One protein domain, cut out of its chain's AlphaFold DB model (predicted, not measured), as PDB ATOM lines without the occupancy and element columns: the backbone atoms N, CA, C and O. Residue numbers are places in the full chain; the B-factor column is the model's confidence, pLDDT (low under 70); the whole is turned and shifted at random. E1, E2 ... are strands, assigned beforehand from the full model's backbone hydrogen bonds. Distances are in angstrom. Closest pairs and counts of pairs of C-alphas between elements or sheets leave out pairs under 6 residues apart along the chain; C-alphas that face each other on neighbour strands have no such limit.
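Overview. This is residues 225 to 295 of the 305 residues of the protein "Fibrinogen C-terminal domain-containing protein" of Myxococcales bacterium 68-20 (UniProt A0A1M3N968). There is little regular structure here: one small, twisted sheet of three strands, with long loops, residues 257 to 277 and 282 to 295, reaching past opposite ends of it. The printed part has 71 residues, 17 of them in named elements, and no named helix; by class it is all strand. E1, E2 and E3 form an antiparallel meander, each strand the neighbour of the one before. It is compact, radius of gyration of the C-alphas 11.3 A, yet elongated, 37 by 23 by 21 A.

Along the chain. Find C-alpha 235 at (261.015, 229.876, 263.781); from there E1, residues 235 to 240, runs 9.6 A. E2, residues 250 to 256, runs 13.8 A. E3, residues 278 to 281, runs 10.2 A to C-alpha 281 at (269.142, 227.208, 254.630).

Arrangement. Hairpin E1 and E2, at 172 degrees, has N 236 and O 255 within hydrogen-bond range, 2.8 A. Hairpin E2 and E3, at 157 degrees, has N 254 and O 280 at 2.9 A. Residues 225 to 226 pair antiparallel with 238 to 239 of E1, and 288 to 289 with 250 to 251 of E2.

Size, cuts and confidence. The C-alphas farthest apart, of Leu 262 and Ala 285, are 37.1 A apart. The printed part has no cut; the link E2 to E3 is long. Look for pLDDT under 70 at residues 242, 244, 261 to 262 and 264 to 265.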
ATOM      1  N   PHE A 225     255.535 224.350 256.668       96.44
ATOM      2  CA  PHE A 225     255.767 225.177 255.490       96.44
ATOM      3  C   PHE A 225     254.834 226.379 255.577       96.44
ATOM      4  O   PHE A 225     253.760 226.399 254.979       96.44
ATOM      5  N   SER A 226     255.218 227.356 256.398       97.25
ATOM      6  CA  SER A 226     254.426 228.573 256.577       97.25
ATOM      7  C   SER A 226     255.270 229.771 257.007       97.25
ATOM      8  O   SER A 226     256.330 229.627 257.621       97.25
ATOM      9  N   ALA A 227     254.777 230.978 256.711       98.06
ATOM     10  CA  ALA A 227     255.379 232.219 257.197       98.06
ATOM     11  C   ALA A 227     255.372 232.290 258.738       98.06
ATOM     12  O   ALA A 227     256.363 232.701 259.343       98.06
ATOM     13  N   SER A 228     254.278 231.847 259.376       97.06
ATOM     14  CA  SER A 228     254.176 231.777 260.843       97.06
ATOM     15  C   SER A 228     255.143 230.746 261.430       97.06
ATOM     16  O   SER A 228     255.717 230.987 262.489       97.06
ATOM     17  N   GLY A 229     255.370 229.634 260.727       95.19
ATOM     18  CA  GLY A 229     256.266 228.564 261.145       95.19
ATOM     19  C   GLY A 229     255.889 228.000 262.515       95.19
ATOM     20  O   GLY A 229     254.741 227.624 262.742       95.19
ATOM     21  N   ASP A 230     256.861 227.971 263.422       92.06
ATOM     22  CA  ASP A 230     256.705 227.579 264.817       92.06
ATOM     23  C   ASP A 230     256.920 228.796 265.751       92.06
ATOM     24  O   ASP A 230     258.060 229.127 266.120       92.06
ATOM     25  N   PRO A 231     255.835 229.495 266.146       91.25
ATOM     26  CA  PRO A 231     255.903 230.681 267.003       91.25
ATOM     27  C   PRO A 231     256.516 230.423 268.379       91.25
ATOM     28  O   PRO A 231     257.137 231.335 268.939       91.25
ATOM     29  N   GLY A 232     256.334 229.218 268.931       87.56
ATOM     30  CA  GLY A 232     256.861 228.849 270.245       87.56
ATOM     31  C   GLY A 232     258.386 228.852 270.244       87.56
ATOM     32  O   GLY A 232     259.012 229.322 271.193       87.56
ATOM     33  N   ASN A 233     258.983 228.448 269.121       88.38
ATOM     34  CA  ASN A 233     260.429 228.417 268.930       88.38
ATOM     35  C   ASN A 233     260.997 229.627 268.169       88.38
ATOM     36  O   ASN A 233     262.194 229.665 267.895       88.38
ATOM     37  N   LYS A 234     260.177 230.645 267.869       92.06
ATOM     38  CA  LYS A 234     260.562 231.827 267.064       92.06
ATOM     39  C   LYS A 234     261.089 231.463 265.673       92.06
ATOM     40  O   LYS A 234     261.897 232.190 265.101       92.06
ATOM     41  N   ARG A 235     260.619 230.355 265.107       94.00
ATOM     42  CA  ARG A 235     261.015 229.876 263.781       94.00
ATOM     43  C   ARG A 235     259.974 230.316 262.771       94.00
ATOM     44  O   ARG A 235     258.862 229.806 262.768       94.00
ATOM     45  N   ARG A 236     260.303 231.309 261.957       97.31
ATOM     46  CA  ARG A 236     259.424 231.927 260.956       97.31
ATOM     47  C   ARG A 236     259.881 231.551 259.561       97.31
ATOM     48  O   ARG A 236     261.008 231.086 259.401       97.31
ATOM     49  N   PHE A 237     259.007 231.759 258.572       98.06
ATOM     50  CA  PHE A 237     259.259 231.388 257.170       98.06
ATOM     51  C   PHE A 237     259.949 230.027 257.094       98.06
ATOM     52  O   PHE A 237     261.060 229.883 256.586       98.06
ATOM     53  N   PHE A 238     259.315 229.065 257.759       97.06
ATOM     54  CA  PHE A 238     259.957 227.829 258.155       97.06
ATOM     55  C   PHE A 238     259.497 226.718 257.226       97.06
ATOM     56  O   PHE A 238     258.298 226.451 257.122       97.06
ATOM     57  N   ILE A 239     260.470 226.105 256.554       97.31
ATOM     58  CA  ILE A 239     260.315 224.885 255.774       97.31
ATOM     59  C   ILE A 239     261.139 223.821 256.493       97.31
ATOM     60  O   ILE A 239     262.365 223.776 256.356       97.31
ATOM     61  N   GLY A 240     260.475 222.992 257.291       93.62
ATOM     62  CA  GLY A 240     261.137 222.036 258.172       93.62
ATOM     63  C   GLY A 240     260.358 220.747 258.359       93.62
ATOM     64  O   GLY A 240     259.143 220.686 258.147       93.62
ATOM     65  N   ARG A 241     261.072 219.694 258.748       88.06
ATOM     66  CA  ARG A 241     260.484 218.427 259.187       88.06
ATOM     67  C   ARG A 241     260.253 218.479 260.703       88.06
ATOM     68  O   ARG A 241     260.806 219.329 261.394       88.06
ATOM     69  N   GLY A 242     259.359 217.627 261.195       69.25
ATOM     70  CA  GLY A 242     258.925 217.622 262.589       69.25
ATOM     71  C   GLY A 242     260.073 217.382 263.562       69.25
ATOM     72  O   GLY A 242     261.091 216.788 263.210       69.25
ATOM     73  N   TYR A 243     259.891 217.851 264.793       70.00
ATOM     74  CA  TYR A 243     260.940 217.845 265.806       70.00
ATOM     75  C   TYR A 243     260.936 216.568 266.645       70.00
ATOM     76  O   TYR A 243     259.875 216.062 267.014       70.00
ATOM     77  N   GLN A 244     262.132 216.117 267.027       67.25
ATOM     78  CA  GLN A 244     262.331 215.220 268.170       67.25
ATOM     79  C   GLN A 244     263.356 215.821 269.141       67.25
ATOM     80  O   GLN A 244     263.066 215.947 270.327       67.25
ATOM     81  N   THR A 245     264.510 216.272 268.638       83.31
ATOM     82  CA  THR A 245     265.556 216.964 269.415       83.31
ATOM     83  C   THR A 245     266.297 217.999 268.557       83.31
ATOM     84  O   THR A 245     266.145 218.006 267.336       83.31
ATOM     85  N   CYS A 246     267.139 218.846 269.162       86.81
ATOM     86  CA  CYS A 246     267.989 219.788 268.417       86.81
ATOM     87  C   CYS A 246     268.968 219.086 267.463       86.81
ATOM     88  O   CYS A 246     269.311 219.621 266.411       86.81
ATOM     89  N   GLU A 247     269.421 217.886 267.818       88.75
ATOM     90  CA  GLU A 247     270.387 217.098 267.052       88.75
ATOM     91  C   GLU A 247     269.764 216.469 265.805       88.75
ATOM     92  O   GLU A 247     270.479 216.199 264.845       88.75
ATOM     93  N   THR A 248     268.448 216.249 265.818       88.44
ATOM     94  CA  THR A 248     267.678 215.607 264.738       88.44
ATOM     95  C   THR A 248     266.833 216.601 263.941       88.44
ATOM     96  O   THR A 248     266.096 216.216 263.033       88.44
ATOM     97  N   ASP A 249     266.948 217.885 264.271       90.88
ATOM     98  CA  ASP A 249     266.201 218.957 263.642       90.88
ATOM     99  C   ASP A 249     266.658 219.158 262.196       90.88
ATOM    100  O   ASP A 249     267.836 219.415 261.929       90.88
ATOM    101  N   THR A 250     265.723 219.005 261.260       93.00
ATOM    102  CA  THR A 250     266.014 218.988 259.826       93.00
ATOM    103  C   THR A 250     265.069 219.884 259.045       93.00
ATOM    104  O   THR A 250     263.886 220.032 259.362       93.00
ATOM    105  N   GLY A 251     265.574 220.474 257.967       95.12
ATOM    106  CA  GLY A 251     264.759 221.313 257.105       95.12
ATOM    107  C   GLY A 251     265.518 221.920 255.939       95.12
ATOM    108  O   GLY A 251     266.635 221.520 255.616       95.12
ATOM    109  N   TRP A 252     264.866 222.890 255.308       97.38
ATOM    110  CA  TRP A 252     265.330 223.551 254.091       97.38
ATOM    111  C   TRP A 252     265.537 225.044 254.285       97.38
ATOM    112  O   TRP A 252     266.529 225.582 253.805       97.38
ATOM    113  N   LEU A 253     264.638 225.711 255.013       97.88
ATOM    114  CA  LEU A 253     264.732 227.136 255.313       97.88
ATOM    115  C   LEU A 253     264.226 227.404 256.723       97.88
ATOM    116  O   LEU A 253     263.160 226.919 257.098       97.88
ATOM    117  N   LEU A 254     264.962 228.219 257.470       96.31
ATOM    118  CA  LEU A 254     264.580 228.662 258.800       96.31
ATOM    119  C   LEU A 254     264.998 230.118 259.013       96.31
ATOM    120  O   LEU A 254     266.185 230.430 259.088       96.31
ATOM    121  N   LEU A 255     264.020 231.011 259.183       97.88
ATOM    122  CA  LEU A 255     264.268 232.342 259.727       97.88
ATOM    123  C   LEU A 255     263.997 232.318 261.222       97.88
ATOM    124  O   LEU A 255     262.857 232.352 261.683       97.88
ATOM    125  N   ARG A 256     265.063 232.294 262.003       95.31
ATOM    126  CA  ARG A 256     264.981 232.295 263.452       95.31
ATOM    127  C   ARG A 256     264.913 233.742 263.943       95.31
ATOM    128  O   ARG A 256     265.876 234.486 263.785       95.31
ATOM    129  N   GLY A 257     263.789 234.149 264.527       94.62
ATOM    130  CA  GLY A 257     263.570 235.478 265.110       94.62
ATOM    131  C   GLY A 257     264.215 235.650 266.483       94.62
ATOM    132  O   GLY A 257     264.404 234.669 267.192       94.62
ATOM    133  N   SER A 258     264.537 236.887 266.876       91.50
ATOM    134  CA  SER A 258     265.151 237.192 268.176       91.50
ATOM    135  C   SER A 258     264.279 236.741 269.351       91.50
ATOM    136  O   SER A 258     263.073 236.997 269.371       91.50
ATOM    137  N   ARG A 259     264.905 236.164 270.376       84.38
ATOM    138  CA  ARG A 259     264.308 235.900 271.683       84.38
ATOM    139  C   ARG A 259     264.639 237.043 272.632       84.38
ATOM    140  O   ARG A 259     265.750 237.569 272.613       84.38
ATOM    141  N   GLY A 260     263.667 237.413 273.458       75.06
ATOM    142  CA  GLY A 260     263.913 238.308 274.584       75.06
ATOM    143  C   GLY A 260     264.664 237.584 275.703       75.06
ATOM    144  O   GLY A 260     264.639 236.358 275.781       75.06
ATOM    145  N   LEU A 261     265.267 238.351 276.612       68.75
ATOM    146  CA  LEU A 261     265.978 237.825 277.790       68.75
ATOM    147  C   LEU A 261     265.094 236.976 278.724       68.75
ATOM    148  O   LEU A 261     265.613 236.247 279.558       68.75
ATOM    149  N   LEU A 262     263.770 237.093 278.592       69.69
ATOM    150  CA  LEU A 262     262.771 236.402 279.407       69.69
ATOM    151  C   LEU A 262     262.117 235.214 278.688       69.69
ATOM    152  O   LEU A 262     261.134 234.677 279.189       69.69
ATOM    153  N   ASP A 263     262.592 234.834 277.497       70.56
ATOM    154  CA  ASP A 263     262.037 233.685 276.783       70.56
ATOM    155  C   ASP A 263     262.540 232.380 277.435       70.56
ATOM    156  O   ASP A 263     263.744 232.119 277.412       70.56
ATOM    157  N   PRO A 264     261.654 231.572 278.049       67.31
ATOM    158  CA  PRO A 264     262.057 230.445 278.887       67.31
ATOM    159  C   PRO A 264     262.480 229.210 278.084       67.31
ATOM    160  O   PRO A 264     262.970 228.247 278.670       67.31
ATOM    161  N   GLN A 265     262.256 229.194 276.765       68.69
ATOM    162  CA  GLN A 265     262.565 228.031 275.937       68.69
ATOM    163  C   GLN A 265     264.032 228.061 275.487       68.69
ATOM    164  O   GLN A 265     264.461 229.051 274.878       68.69
ATOM    165  N   PRO A 266     264.806 226.991 275.742       73.00
ATOM    166  CA  PRO A 266     266.189 226.920 275.300       73.00
ATOM    167  C   PRO A 266     266.241 226.890 273.769       73.00
ATOM    168  O   PRO A 266     265.595 226.066 273.125       73.00
ATOM    169  N   ALA A 267     267.013 227.805 273.181       81.31
ATOM    170  CA  ALA A 267     267.335 227.746 271.761       81.31
ATOM    171  C   ALA A 267     268.282 226.569 271.497       81.31
ATOM    172  O   ALA A 267     269.125 226.249 272.342       81.31
ATOM    173  N   CYS A 268     268.189 225.957 270.316       88.81
ATOM    174  CA  CYS A 268     269.186 224.965 269.927       88.81
ATOM    175  C   CYS A 268     270.565 225.628 269.810       88.81
ATOM    176  O   CYS A 268     270.669 226.804 269.460       88.81
ATOM    177  N   GLY A 269     271.643 224.881 270.077       89.94
ATOM    178  CA  GLY A 269     273.003 225.439 270.048       89.94
ATOM    179  C   GLY A 269     273.344 226.114 268.714       89.94
ATOM    180  O   GLY A 269     273.927 227.196 268.698       89.94
ATOM    181  N   TYR A 270     272.881 225.534 267.602       90.50
ATOM    182  CA  TYR A 270     273.057 226.094 266.263       90.50
ATOM    183  C   TYR A 270     272.240 227.367 266.011       90.50
ATOM    184  O   TYR A 270     272.476 228.007 264.999       90.50
ATOM    185  N   GLU A 271     271.310 227.761 266.889       91.69
ATOM    186  CA  GLU A 271     270.497 228.984 266.786       91.69
ATOM    187  C   GLU A 271     271.068 230.157 267.598       91.69
ATOM    188  O   GLU A 271     270.532 231.266 267.545       91.69
ATOM    189  N   LEU A 272     272.149 229.937 268.354       90.69
ATOM    190  CA  LEU A 272     272.792 230.961 269.178       90.69
ATOM    191  C   LEU A 272     273.753 231.845 268.355       90.69
ATOM    192  O   LEU A 272     274.416 231.332 267.460       90.69
ATOM    193  N   PRO A 273     273.883 233.154 268.637       90.81
ATOM    194  CA  PRO A 273     273.204 233.890 269.697       90.81
ATOM    195  C   PRO A 273     271.722 234.137 269.385       90.81
ATOM    196  O   PRO A 273     271.324 234.422 268.257       90.81
ATOM    197  N   ALA A 274     270.908 234.038 270.434       89.31
ATOM    198  CA  ALA A 274     269.453 234.052 270.363       89.31
ATOM    199  C   ALA A 274     268.824 235.459 270.422       89.31
ATOM    200  O   ALA A 274     267.602 235.583 270.376       89.31
ATOM    201  N   ASP A 275     269.604 236.525 270.512       91.44
ATOM    202  CA  ASP A 275     269.137 237.912 270.657       91.44
ATOM    203  C   ASP A 275     268.867 238.624 269.317       91.44
ATOM    204  O   ASP A 275     268.336 239.734 269.286       91.44
ATOM    205  N   ARG A 276     269.190 237.980 268.193       93.94
ATOM    206  CA  ARG A 276     269.085 238.534 266.837       93.94
ATOM    207  C   ARG A 276     268.460 237.550 265.855       93.94
ATOM    208  O   ARG A 276     268.322 236.361 266.158       93.94
ATOM    209  N   VAL A 277     268.072 238.050 264.684       97.19
ATOM    210  CA  VAL A 277     267.618 237.195 263.589       97.19
ATOM    211  C   VAL A 277     268.790 236.405 263.013       97.19
ATOM    212  O   VAL A 277     269.867 236.959 262.779       97.19
ATOM    213  N   ARG A 278     268.553 235.122 262.736       96.75
ATOM    214  CA  ARG A 278     269.441 234.251 261.959       96.75
ATOM    215  C   ARG A 278     268.661 233.586 260.831       96.75
ATOM    216  O   ARG A 278     267.462 233.345 260.965       96.75
ATOM    217  N   ILE A 279     269.331 233.345 259.713       98.12
ATOM    218  CA  ILE A 279     268.710 232.850 258.482       98.12
ATOM    219  C   ILE A 279     269.485 231.616 258.060       98.12
ATOM    220  O   ILE A 279     270.624 231.733 257.622       98.12
ATOM    221  N   PHE A 280     268.871 230.451 258.193       97.50
ATOM    222  CA  PHE A 280     269.473 229.171 257.860       97.50
ATOM    223  C   PHE A 280     268.832 228.603 256.609       97.50
ATOM    224  O   PHE A 280     267.622 228.734 256.412       97.50
ATOM    225  N   TYR A 281     269.632 227.938 255.786       97.81
ATOM    226  CA  TYR A 281     269.142 227.208 254.630       97.81
ATOM    227  C   TYR A 281     269.932 225.920 254.398       97.81
ATOM    228  O   TYR A 281     271.108 225.812 254.753       97.81
ATOM    229  N   ALA A 282     269.296 224.932 253.776       96.75
ATOM    230  CA  ALA A 282     269.995 223.751 253.302       96.75
ATOM    231  C   ALA A 282     270.849 224.119 252.081       96.75
ATOM    232  O   ALA A 282     270.327 224.552 251.055       96.75
ATOM    233  N   ALA A 283     272.170 223.976 252.208       95.44
ATOM    234  CA  ALA A 283     273.121 224.361 251.163       95.44
ATOM    235  C   ALA A 283     273.177 223.365 249.990       95.44
ATOM    236  O   ALA A 283     273.619 223.724 248.901       95.44
ATOM    237  N   GLY A 284     272.764 222.114 250.221       94.38
ATOM    238  CA  GLY A 284     272.643 221.086 249.189       94.38
ATOM    239  C   GLY A 284     271.274 221.091 248.504       94.38
ATOM    240  O   GLY A 284     270.431 221.942 248.769       94.38
ATOM    241  N   ALA A 285     271.037 220.092 247.653       94.31
ATOM    242  CA  ALA A 285     269.776 219.924 246.922       94.31
ATOM    243  C   ALA A 285     268.638 219.303 247.757       94.31
ATOM    244  O   ALA A 285     267.532 219.130 247.239       94.31
ATOM    245  N   THR A 286     268.900 218.939 249.015       94.44
ATOM    246  CA  THR A 286     267.936 218.286 249.912       94.44
ATOM    247  C   THR A 286     267.938 218.905 251.304       94.44
ATOM    248  O   THR A 286     268.823 219.705 251.609       94.44
ATOM    249  N   ALA A 287     266.992 218.509 252.163       94.25
ATOM    250  CA  ALA A 287     266.991 218.910 253.572       94.25
ATOM    251  C   ALA A 287     268.351 218.648 254.247       94.25
ATOM    252  O   ALA A 287     269.017 217.652 253.955       94.25
ATOM    253  N   THR A 288     268.731 219.518 255.183       94.31
ATOM    254  CA  THR A 288     269.914 219.343 256.037       94.31
ATOM    255  C   THR A 288     269.515 219.178 257.497       94.31
ATOM    256  O   THR A 288     268.424 219.594 257.893       94.31
ATOM    257  N   THR A 289     270.411 218.607 258.299       94.19
ATOM    258  CA  THR A 289     270.334 218.639 259.762       94.19
ATOM    259  C   THR A 289     271.015 219.906 260.264       94.19
ATOM    260  O   THR A 289     272.194 220.126 259.988       94.19
ATOM    261  N   TRP A 290     270.306 220.732 261.031       93.62
ATOM    262  CA  TRP A 290     270.800 222.056 261.435       93.62
ATOM    263  C   TRP A 290     271.989 222.013 262.400       93.62
ATOM    264  O   TRP A 290     272.805 222.932 262.423       93.62
ATOM    265  N   SER A 291     272.128 220.934 263.172       90.94
ATOM    266  CA  SER A 291     273.302 220.684 264.019       90.94
ATOM    267  C   SER A 291     274.570 220.340 263.218       90.94
ATOM    268  O   SER A 291     275.672 220.402 263.762       90.94
ATOM    269  N   GLY A 292     274.427 219.987 261.936       91.38
ATOM    270  CA  GLY A 292     275.515 219.727 260.996       91.38
ATOM    271  C   GLY A 292     275.777 220.900 260.041       91.38
ATOM    272  O   GLY A 292     275.310 222.018 260.274       91.38
ATOM    273  N   PRO A 293     276.528 220.671 258.944       92.50
ATOM    274  CA  PRO A 293     276.790 221.693 257.935       92.50
ATOM    275  C   PRO A 293     275.504 222.232 257.294       92.50
ATOM    276  O   PRO A 293     274.688 221.488 256.744       92.50
ATOM    277  N   HIS A 294     275.348 223.549 257.321       95.06
ATOM    278  CA  HIS A 294     274.232 224.266 256.717       95.06
ATOM    279  C   HIS A 294     274.701 225.622 256.182       95.06
ATOM    280  O   HIS A 294     275.814 226.071 256.462       95.06
ATOM    281  N   GLY A 295     273.862 226.262 255.372       96.62
ATOM    282  CA  GLY A 295     274.097 227.616 254.899       96.62
ATOM    283  C   GLY A 295     273.508 228.651 255.850       96.62
ATOM    284  O   GLY A 295     272.428 228.445 256.405       96.62
TER     285      GLY A 295